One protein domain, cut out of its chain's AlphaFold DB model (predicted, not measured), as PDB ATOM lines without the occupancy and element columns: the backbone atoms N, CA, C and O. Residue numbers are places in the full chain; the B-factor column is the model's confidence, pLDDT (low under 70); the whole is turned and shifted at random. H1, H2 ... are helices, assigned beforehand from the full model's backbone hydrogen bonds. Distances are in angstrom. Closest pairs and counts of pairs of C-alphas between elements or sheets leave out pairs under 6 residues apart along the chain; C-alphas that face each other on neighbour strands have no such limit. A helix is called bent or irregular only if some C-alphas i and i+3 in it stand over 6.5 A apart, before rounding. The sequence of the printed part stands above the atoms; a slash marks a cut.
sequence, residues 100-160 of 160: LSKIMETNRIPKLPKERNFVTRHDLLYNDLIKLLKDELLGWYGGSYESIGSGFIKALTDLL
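What this domain is: This is residues 100 to 160 of the 160 residues of an uncharacterized protein of Rhizophagus irregularis (UniProt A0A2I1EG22). Two helices, H2 and H3, make a V that closes toward the start of H2 and the end of H3, while H1 is a separate arm whose residues 100 to 105 stick out and lengthen the whole. The 61 printed residues hold three named helices, H1, H2, H3, and no named strand: all helix. It is only just loose, close to compact, with a radius of gyration of the C-alphas of 12.7 A and spans of 41 by 20 by 19 A.

How they stand to each other: H1, residues 100 to 108, is apart from H2, residues 121 to 135, and from H3, residues 145 to 159. Look at Tyr 126 and Thr 157, the closest C-alphas of H2 and H3, 6.1 A apart: here H3 touches H2, with residues 153 to 158 alone. They run opposite ways at a steep tilt of 58 degrees. Every O i to N i+4 pair is within hydrogen-bond range in H1 and H2, 10 of 11 in H3.

Where its parts are: Find C-alpha 100 at (205.383, 172.653, 279.345), where H1 begins; it runs 12.7 A. H2 runs 21.1 A from C-alpha 121 at (244.864, 183.709, 276.818). H3 runs 20.3 A to C-alpha 159 at (241.340, 185.113, 263.981).

The domain as a whole: The C-alphas of Leu 100 and Leu 160, the two farthest apart, are 41.8 A apart. The printed part has no cut; the link H1 to H2 is long. Confidence is under 70 at residues 100 to 103, 106 to 108, 142 to 146 and 160.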
ATOM      1  N   LEU A 100     205.425 172.224 280.738       64.94
ATOM      2  CA  LEU A 100     205.383 172.653 279.345       64.94
ATOM      3  C   LEU A 100     205.626 174.155 279.172       64.94
ATOM      4  O   LEU A 100     206.356 174.538 278.260       64.94
ATOM      5  N   SER A 101     205.081 175.010 280.047       67.25
ATOM      6  CA  SER A 101     205.334 176.454 279.966       67.25
ATOM      7  C   SER A 101     206.798 176.760 280.262       67.25
ATOM      8  O   SER A 101     207.413 177.516 279.520       67.25
ATOM      9  N   LYS A 102     207.407 176.066 281.233       65.00
ATOM     10  CA  LYS A 102     208.847 176.184 281.515       65.00
ATOM     11  C   LYS A 102     209.709 175.770 280.328       65.00
ATOM     12  O   LYS A 102     210.698 176.433 280.032       65.00
ATOM     13  N   ILE A 103     209.353 174.679 279.645       67.94
ATOM     14  CA  ILE A 103     210.072 174.214 278.448       67.94
ATOM     15  C   ILE A 103     209.938 175.239 277.315       67.94
ATOM     16  O   ILE A 103     210.929 175.556 276.657       67.94
ATOM     17  N   MET A 104     208.740 175.797 277.109       70.06
ATOM     18  CA  MET A 104     208.511 176.824 276.091       70.06
ATOM     19  C   MET A 104     209.239 178.135 276.401       70.06
ATOM     20  O   MET A 104     209.856 178.702 275.503       70.06
ATOM     21  N   GLU A 105     209.235 178.589 277.653       70.62
ATOM     22  CA  GLU A 105     210.003 179.754 278.106       70.62
ATOM     23  C   GLU A 105     211.507 179.524 277.938       70.62
ATOM     24  O   GLU A 105     212.200 180.353 277.354       70.62
ATOM     25  N   THR A 106     212.013 178.355 278.340       65.31
ATOM     26  CA  THR A 106     213.442 178.014 278.226       65.31
ATOM     27  C   THR A 106     213.915 177.937 276.769       65.31
ATOM     28  O   THR A 106     215.082 178.199 276.490       65.31
ATOM     29  N   ASN A 107     213.033 177.602 275.823       67.00
ATOM     30  CA  ASN A 107     213.353 177.609 274.390       67.00
ATOM     31  C   ASN A 107     213.366 179.013 273.767       67.00
ATOM     32  O   ASN A 107     213.933 179.182 272.689       67.00
ATOM     33  N   ARG A 108     212.759 180.008 274.423       68.38
ATOM     34  CA  ARG A 108     212.782 181.412 273.986       68.38
ATOM     35  C   ARG A 108     213.996 182.175 274.509       68.38
ATOM     36  O   ARG A 108     214.271 183.259 274.011       68.38
ATOM     37  N   ILE A 109     214.712 181.625 275.489       72.81
ATOM     38  CA  ILE A 109     215.926 182.233 276.035       72.81
ATOM     39  C   ILE A 109     217.100 181.894 275.101       72.81
ATOM     40  O   ILE A 109     217.388 180.705 274.918       72.81
ATOM     41  N   PRO A 110     217.788 182.899 274.522       72.00
ATOM     42  CA  PRO A 110     219.000 182.676 273.744       72.00
ATOM     43  C   PRO A 110     220.036 181.952 274.604       72.00
ATOM     44  O   PRO A 110     220.339 182.369 275.723       72.00
ATOM     45  N   LYS A 111     220.574 180.841 274.102       79.88
ATOM     46  CA  LYS A 111     221.580 180.054 274.814       79.88
ATOM     47  C   LYS A 111     222.965 180.424 274.319       79.88
ATOM     48  O   LYS A 111     223.205 180.537 273.117       79.88
ATOM     49  N   LEU A 112     223.883 180.572 275.264       82.12
ATOM     50  CA  LEU A 112     225.288 180.837 274.998       82.12
ATOM     51  C   LEU A 112     226.132 179.607 275.342       82.12
ATOM     52  O   LEU A 112     225.767 178.842 276.242       82.12
ATOM     53  N   PRO A 113     227.255 179.396 274.638       82.56
ATOM     54  CA  PRO A 113     228.246 178.417 275.047       82.56
ATOM     55  C   PRO A 113     228.727 178.657 276.482       82.56
ATOM     56  O   PRO A 113     228.711 179.779 276.994       82.56
ATOM     57  N   LYS A 114     229.170 177.585 277.136       84.44
ATOM     58  CA  LYS A 114     229.718 177.669 278.492       84.44
ATOM     59  C   LYS A 114     231.057 178.393 278.466       84.44
ATOM     60  O   LYS A 114     231.890 178.121 277.603       84.44
ATOM     61  N   GLU A 115     231.262 179.261 279.451       83.69
ATOM     62  CA  GLU A 115     232.580 179.824 279.721       83.69
ATOM     63  C   GLU A 115     233.573 178.696 280.011       83.69
ATOM     64  O   GLU A 115     233.239 177.674 280.622       83.69
ATOM     65  N   ARG A 116     234.797 178.876 279.535       84.00
ATOM     66  CA  ARG A 116     235.892 177.942 279.757       84.00
ATOM     67  C   ARG A 116     236.595 178.265 281.059       84.00
ATOM     68  O   ARG A 116     236.635 179.409 281.502       84.00
ATOM     69  N   ASN A 117     237.219 177.255 281.645       80.75
ATOM     70  CA  ASN A 117     238.155 177.499 282.732       80.75
ATOM     71  C   ASN A 117     239.357 178.279 282.180       80.75
ATOM     72  O   ASN A 117     239.855 177.961 281.102       80.75
ATOM     73  N   PHE A 118     239.801 179.307 282.905       78.94
ATOM     74  CA  PHE A 118     240.872 180.208 282.473       78.94
ATOM     75  C   PHE A 118     242.238 179.512 282.502       78.94
ATOM     76  O   PHE A 118     242.987 179.628 283.470       78.94
ATOM     77  N   VAL A 119     242.553 178.767 281.444       74.50
ATOM     78  CA  VAL A 119     243.828 178.047 281.310       74.50
ATOM     79  C   VAL A 119     244.780 178.794 280.377       74.50
ATOM     80  O   VAL A 119     245.989 178.800 280.600       74.50
ATOM     81  N   THR A 120     244.252 179.472 279.354       81.62
ATOM     82  CA  THR A 120     245.050 180.177 278.344       81.62
ATOM     83  C   THR A 120     244.514 181.579 278.035       81.62
ATOM     84  O   THR A 120     243.370 181.911 278.348       81.62
ATOM     85  N   ARG A 121     245.325 182.412 277.361       81.81
ATOM     86  CA  ARG A 121     244.864 183.709 276.818       81.81
ATOM     87  C   ARG A 121     243.726 183.560 275.807       81.81
ATOM     88  O   ARG A 121     242.866 184.428 275.746       81.81
ATOM     89  N   HIS A 122     243.696 182.449 275.070       80.81
ATOM     90  CA  HIS A 122     242.588 182.139 274.168       80.81
ATOM     91  C   HIS A 122     241.296 181.883 274.951       80.81
ATOM     92  O   HIS A 122     240.238 182.354 274.552       80.81
ATOM     93  N   ASP A 123     241.372 181.197 276.096       81.25
ATOM     94  CA  ASP A 123     240.196 180.968 276.947       81.25
ATOM     95  C   ASP A 123     239.692 182.264 277.596       81.25
ATOM     96  O   ASP A 123     238.485 182.437 277.754       81.25
ATOM     97  N   LEU A 124     240.594 183.199 277.923       84.81
ATOM     98  CA  LEU A 124     240.229 184.548 278.371       84.81
ATOM     99  C   LEU A 124     239.462 185.307 277.280       84.81
ATOM    100  O   LEU A 124     238.348 185.752 277.535       84.81
ATOM    101  N   LEU A 125     240.005 185.372 276.059       85.56
ATOM    102  CA  LEU A 125     239.367 186.064 274.931       85.56
ATOM    103  C   LEU A 125     238.017 185.431 274.558       85.56
ATOM    104  O   LEU A 125     237.039 186.129 274.298       85.56
ATOM    105  N   TYR A 126     237.945 184.099 274.596       86.75
ATOM    106  CA  TYR A 126     236.706 183.348 274.421       86.75
ATOM    107  C   TYR A 126     235.654 183.756 275.459       86.75
ATOM    108  O   TYR A 126     234.513 184.046 275.106       86.75
ATOM    109  N   ASN A 127     236.032 183.814 276.737       86.31
ATOM    110  CA  ASN A 127     235.122 184.195 277.814       86.31
ATOM    111  C   ASN A 127     234.711 185.670 277.744       86.31
ATOM    112  O   ASN A 127     233.565 185.989 278.057       86.31
ATOM    113  N   ASP A 128     235.598 186.560 277.307       87.69
ATOM    114  CA  ASP A 128     235.281 187.979 277.129       87.69
ATOM    115  C   ASP A 128     234.264 188.192 275.997       87.69
ATOM    116  O   ASP A 128     233.314 188.956 276.164       87.69
ATOM    117  N   LEU A 129     234.362 187.433 274.898       86.38
ATOM    118  CA  LEU A 129     233.332 187.412 273.852       86.38
ATOM    119  C   LEU A 129     231.992 186.872 274.368       86.38
ATOM    120  O   LEU A 129     230.942 187.423 274.045       86.38
ATOM    121  N   ILE A 130     232.006 185.825 275.200       85.06
ATOM    122  CA  ILE A 130     230.784 185.303 275.829       85.06
ATOM    123  C   ILE A 130     230.131 186.361 276.727       85.06
ATOM    124  O   ILE A 130     228.909 186.495 276.697       85.06
ATOM    125  N   LYS A 131     230.912 187.122 277.505       87.69
ATOM    126  CA  LYS A 131     230.392 188.218 278.340       87.69
ATOM    127  C   LYS A 131     229.774 189.331 277.501       87.69
ATOM    128  O   LYS A 131     228.651 189.722 277.782       87.69
ATOM    129  N   LEU A 132     230.446 189.759 276.434       87.25
ATOM    130  CA  LEU A 132     229.922 190.793 275.539       87.25
ATOM    131  C   LEU A 132     228.577 190.378 274.923       87.25
ATOM    132  O   LEU A 132     227.635 191.162 274.892       87.25
ATOM    133  N   LEU A 133     228.451 189.116 274.501       84.44
ATOM    134  CA  LEU A 133     227.184 188.589 273.987       84.44
ATOM    135  C   LEU A 133     226.086 188.529 275.061       84.44
ATOM    136  O   LEU A 133     224.922 188.750 274.737       84.44
ATOM    137  N   LYS A 134     226.436 188.255 276.328       82.81
ATOM    138  CA  LYS A 134     225.483 188.312 277.452       82.81
ATOM    139  C   LYS A 134     224.967 189.728 277.679       82.81
ATOM    140  O   LYS A 134     223.761 189.888 277.856       82.81
ATOM    141  N   ASP A 135     225.859 190.714 277.675       84.06
ATOM    142  CA  ASP A 135     225.522 192.112 277.959       84.06
ATOM    143  C   ASP A 135     224.585 192.696 276.888       84.06
ATOM    144  O   ASP A 135     223.642 193.413 277.214       84.06
ATOM    145  N   GLU A 136     224.768 192.296 275.627       82.00
ATOM    146  CA  GLU A 136     223.914 192.683 274.493       82.00
ATOM    147  C   GLU A 136     222.667 191.788 274.317       82.00
ATOM    148  O   GLU A 136     221.920 191.934 273.349       82.00
ATOM    149  N   LEU A 137     222.424 190.839 275.234       77.12
ATOM    150  CA  LEU A 137     221.312 189.876 275.180       77.12
ATOM    151  C   LEU A 137     221.263 189.049 273.875       77.12
ATOM    152  O   LEU A 137     220.195 188.627 273.422       77.12
ATOM    153  N   LEU A 138     222.424 188.781 273.274       76.62
ATOM    154  CA  LEU A 138     222.575 188.006 272.044       76.62
ATOM    155  C   LEU A 138     222.863 186.531 272.354       76.62
ATOM    156  O   LEU A 138     223.518 186.191 273.336       76.62
ATOM    157  N   GLY A 139     222.404 185.621 271.493       76.31
ATOM    158  CA  GLY A 139     222.690 184.194 271.640       76.31
ATOM    159  C   GLY A 139     222.040 183.330 270.566       76.31
ATOM    160  O   GLY A 139     221.411 183.827 269.633       76.31
ATOM    161  N   TRP A 140     222.198 182.015 270.697       80.00
ATOM    162  CA  TRP A 140     221.690 181.048 269.727       80.00
ATOM    163  C   TRP A 140     220.386 180.410 270.207       80.00
ATOM    164  O   TRP A 140     220.235 180.070 271.381       80.00
ATOM    165  N   TYR A 141     219.459 180.193 269.276       70.25
ATOM    166  CA  TYR A 141     218.203 179.490 269.533       70.25
ATOM    167  C   TYR A 141     218.321 178.012 269.138       70.25
ATOM    168  O   TYR A 141     218.927 177.672 268.121       70.25
ATOM    169  N   GLY A 142     217.712 177.122 269.926       64.44
ATOM    170  CA  GLY A 142     217.672 175.681 269.645       64.44
ATOM    171  C   GLY A 142     218.758 174.854 270.344       64.44
ATOM    172  O   GLY A 142     219.490 175.335 271.202       64.44
ATOM    173  N   GLY A 143     218.814 173.553 270.033       59.62
ATOM    174  CA  GLY A 143     219.634 172.569 270.759       59.62
ATOM    175  C   GLY A 143     221.122 172.522 270.386       59.62
ATOM    176  O   GLY A 143     221.891 171.875 271.084       59.62
ATOM    177  N   SER A 144     221.541 173.201 269.316       65.50
ATOM    178  CA  SER A 144     222.891 173.097 268.732       65.50
ATOM    179  C   SER A 144     223.858 174.221 269.138       65.50
ATOM    180  O   SER A 144     224.953 174.324 268.590       65.50
ATOM    181  N   TYR A 145     223.493 175.064 270.108       66.56
ATOM    182  CA  TYR A 145     224.316 176.193 270.567       66.56
ATOM    183  C   TYR A 145     225.681 175.766 271.142       66.56
ATOM    184  O   TYR A 145     226.673 176.461 270.927       66.56
ATOM    185  N   GLU A 146     225.761 174.610 271.819       69.38
ATOM    186  CA  GLU A 146     227.034 174.094 272.347       69.38
ATOM    187  C   GLU A 146     228.013 173.689 271.236       69.38
ATOM    188  O   GLU A 146     229.216 173.738 271.470       69.38
ATOM    189  N   SER A 147     227.546 173.329 270.035       70.88
ATOM    190  CA  SER A 147     228.414 172.925 268.919       70.88
ATOM    191  C   SER A 147     228.635 174.043 267.899       70.88
ATOM    192  O   SER A 147     229.776 174.360 267.575       70.88
ATOM    193  N   ILE A 148     227.567 174.685 267.417       73.69
ATOM    194  CA  ILE A 148     227.649 175.737 266.390       73.69
ATOM    195  C   ILE A 148     228.151 177.052 266.994       73.69
ATOM    196  O   ILE A 148     229.060 177.674 266.445       73.69
ATOM    197  N   GLY A 149     227.604 177.462 268.142       75.62
ATOM    198  CA  GLY A 149     227.999 178.709 268.801       75.62
ATOM    199  C   GLY A 149     229.431 178.653 269.329       75.62
ATOM    200  O   GLY A 149     230.196 179.603 269.168       75.62
ATOM    201  N   SER A 150     229.842 177.514 269.897       75.00
ATOM    202  CA  SER A 150     231.221 177.337 270.366       75.00
ATOM    203  C   SER A 150     232.229 177.319 269.215       75.00
ATOM    204  O   SER A 150     233.296 177.917 269.349       75.00
ATOM    205  N   GLY A 151     231.877 176.692 268.086       74.19
ATOM    206  CA  GLY A 151     232.684 176.683 266.868       74.19
ATOM    207  C   GLY A 151     232.853 178.077 266.270       74.19
ATOM    208  O   GLY A 151     233.971 178.453 265.928       74.19
ATOM    209  N   PHE A 152     231.776 178.867 266.217       80.12
ATOM    210  CA  PHE A 152     231.820 180.248 265.736       80.12
ATOM    211  C   PHE A 152     232.718 181.134 266.603       80.12
ATOM    212  O   PHE A 152     233.629 181.771 266.080       80.12
ATOM    213  N   ILE A 153     232.516 181.139 267.928       79.69
ATOM    214  CA  ILE A 153     233.339 181.960 268.829       79.69
ATOM    215  C   ILE A 153     234.795 181.514 268.772       79.69
ATOM    216  O   ILE A 153     235.672 182.364 268.736       79.69
ATOM    217  N   LYS A 154     235.065 180.207 268.705       76.44
ATOM    218  CA  LYS A 154     236.435 179.703 268.571       76.44
ATOM    219  C   LYS A 154     237.095 180.170 267.268       76.44
ATOM    220  O   LYS A 154     238.224 180.635 267.291       76.44
ATOM    221  N   ALA A 155     236.393 180.092 266.139       75.94
ATOM    222  CA  ALA A 155     236.924 180.598 264.875       75.94
ATOM    223  C   ALA A 155     237.219 182.107 264.945       75.94
ATOM    224  O   ALA A 155     238.212 182.563 264.392       75.94
ATOM    225  N   LEU A 156     236.382 182.868 265.654       81.56
ATOM    226  CA  LEU A 156     236.554 184.307 265.841       81.56
ATOM    227  C   LEU A 156     237.715 184.633 266.794       81.56
ATOM    228  O   LEU A 156     238.476 185.552 266.518       81.56
ATOM    229  N   THR A 157     237.895 183.859 267.870       78.81
ATOM    230  CA  THR A 157     239.036 184.004 268.788       78.81
ATOM    231  C   THR A 157     240.356 183.651 268.121       78.81
ATOM    232  O   THR A 157     241.356 184.276 268.424       78.81
ATOM    233  N   ASP A 158     240.360 182.654 267.234       75.88
ATOM    234  CA  ASP A 158     241.567 182.193 266.536       75.88
ATOM    235  C   ASP A 158     241.982 183.156 265.395       75.88
ATOM    236  O   ASP A 158     243.097 183.063 264.883       75.88
ATOM    237  N   LEU A 159     241.087 184.066 264.981       73.56
ATOM    238  CA  LEU A 159     241.340 185.113 263.981       73.56
ATOM    239  C   LEU A 159     241.944 186.402 264.569       73.56
ATOM    240  O   LEU A 159     242.458 187.216 263.798       73.56
ATOM    241  N   LEU A 160     241.824 186.609 265.882       65.25
ATOM    242  CA  LEU A 160     242.241 187.817 266.608       65.25
ATOM    243  C   LEU A 160     243.587 187.607 267.311       65.25
ATOM    244  O   LEU A 160     244.397 188.561 267.289       65.25
TER     245      LEU A 160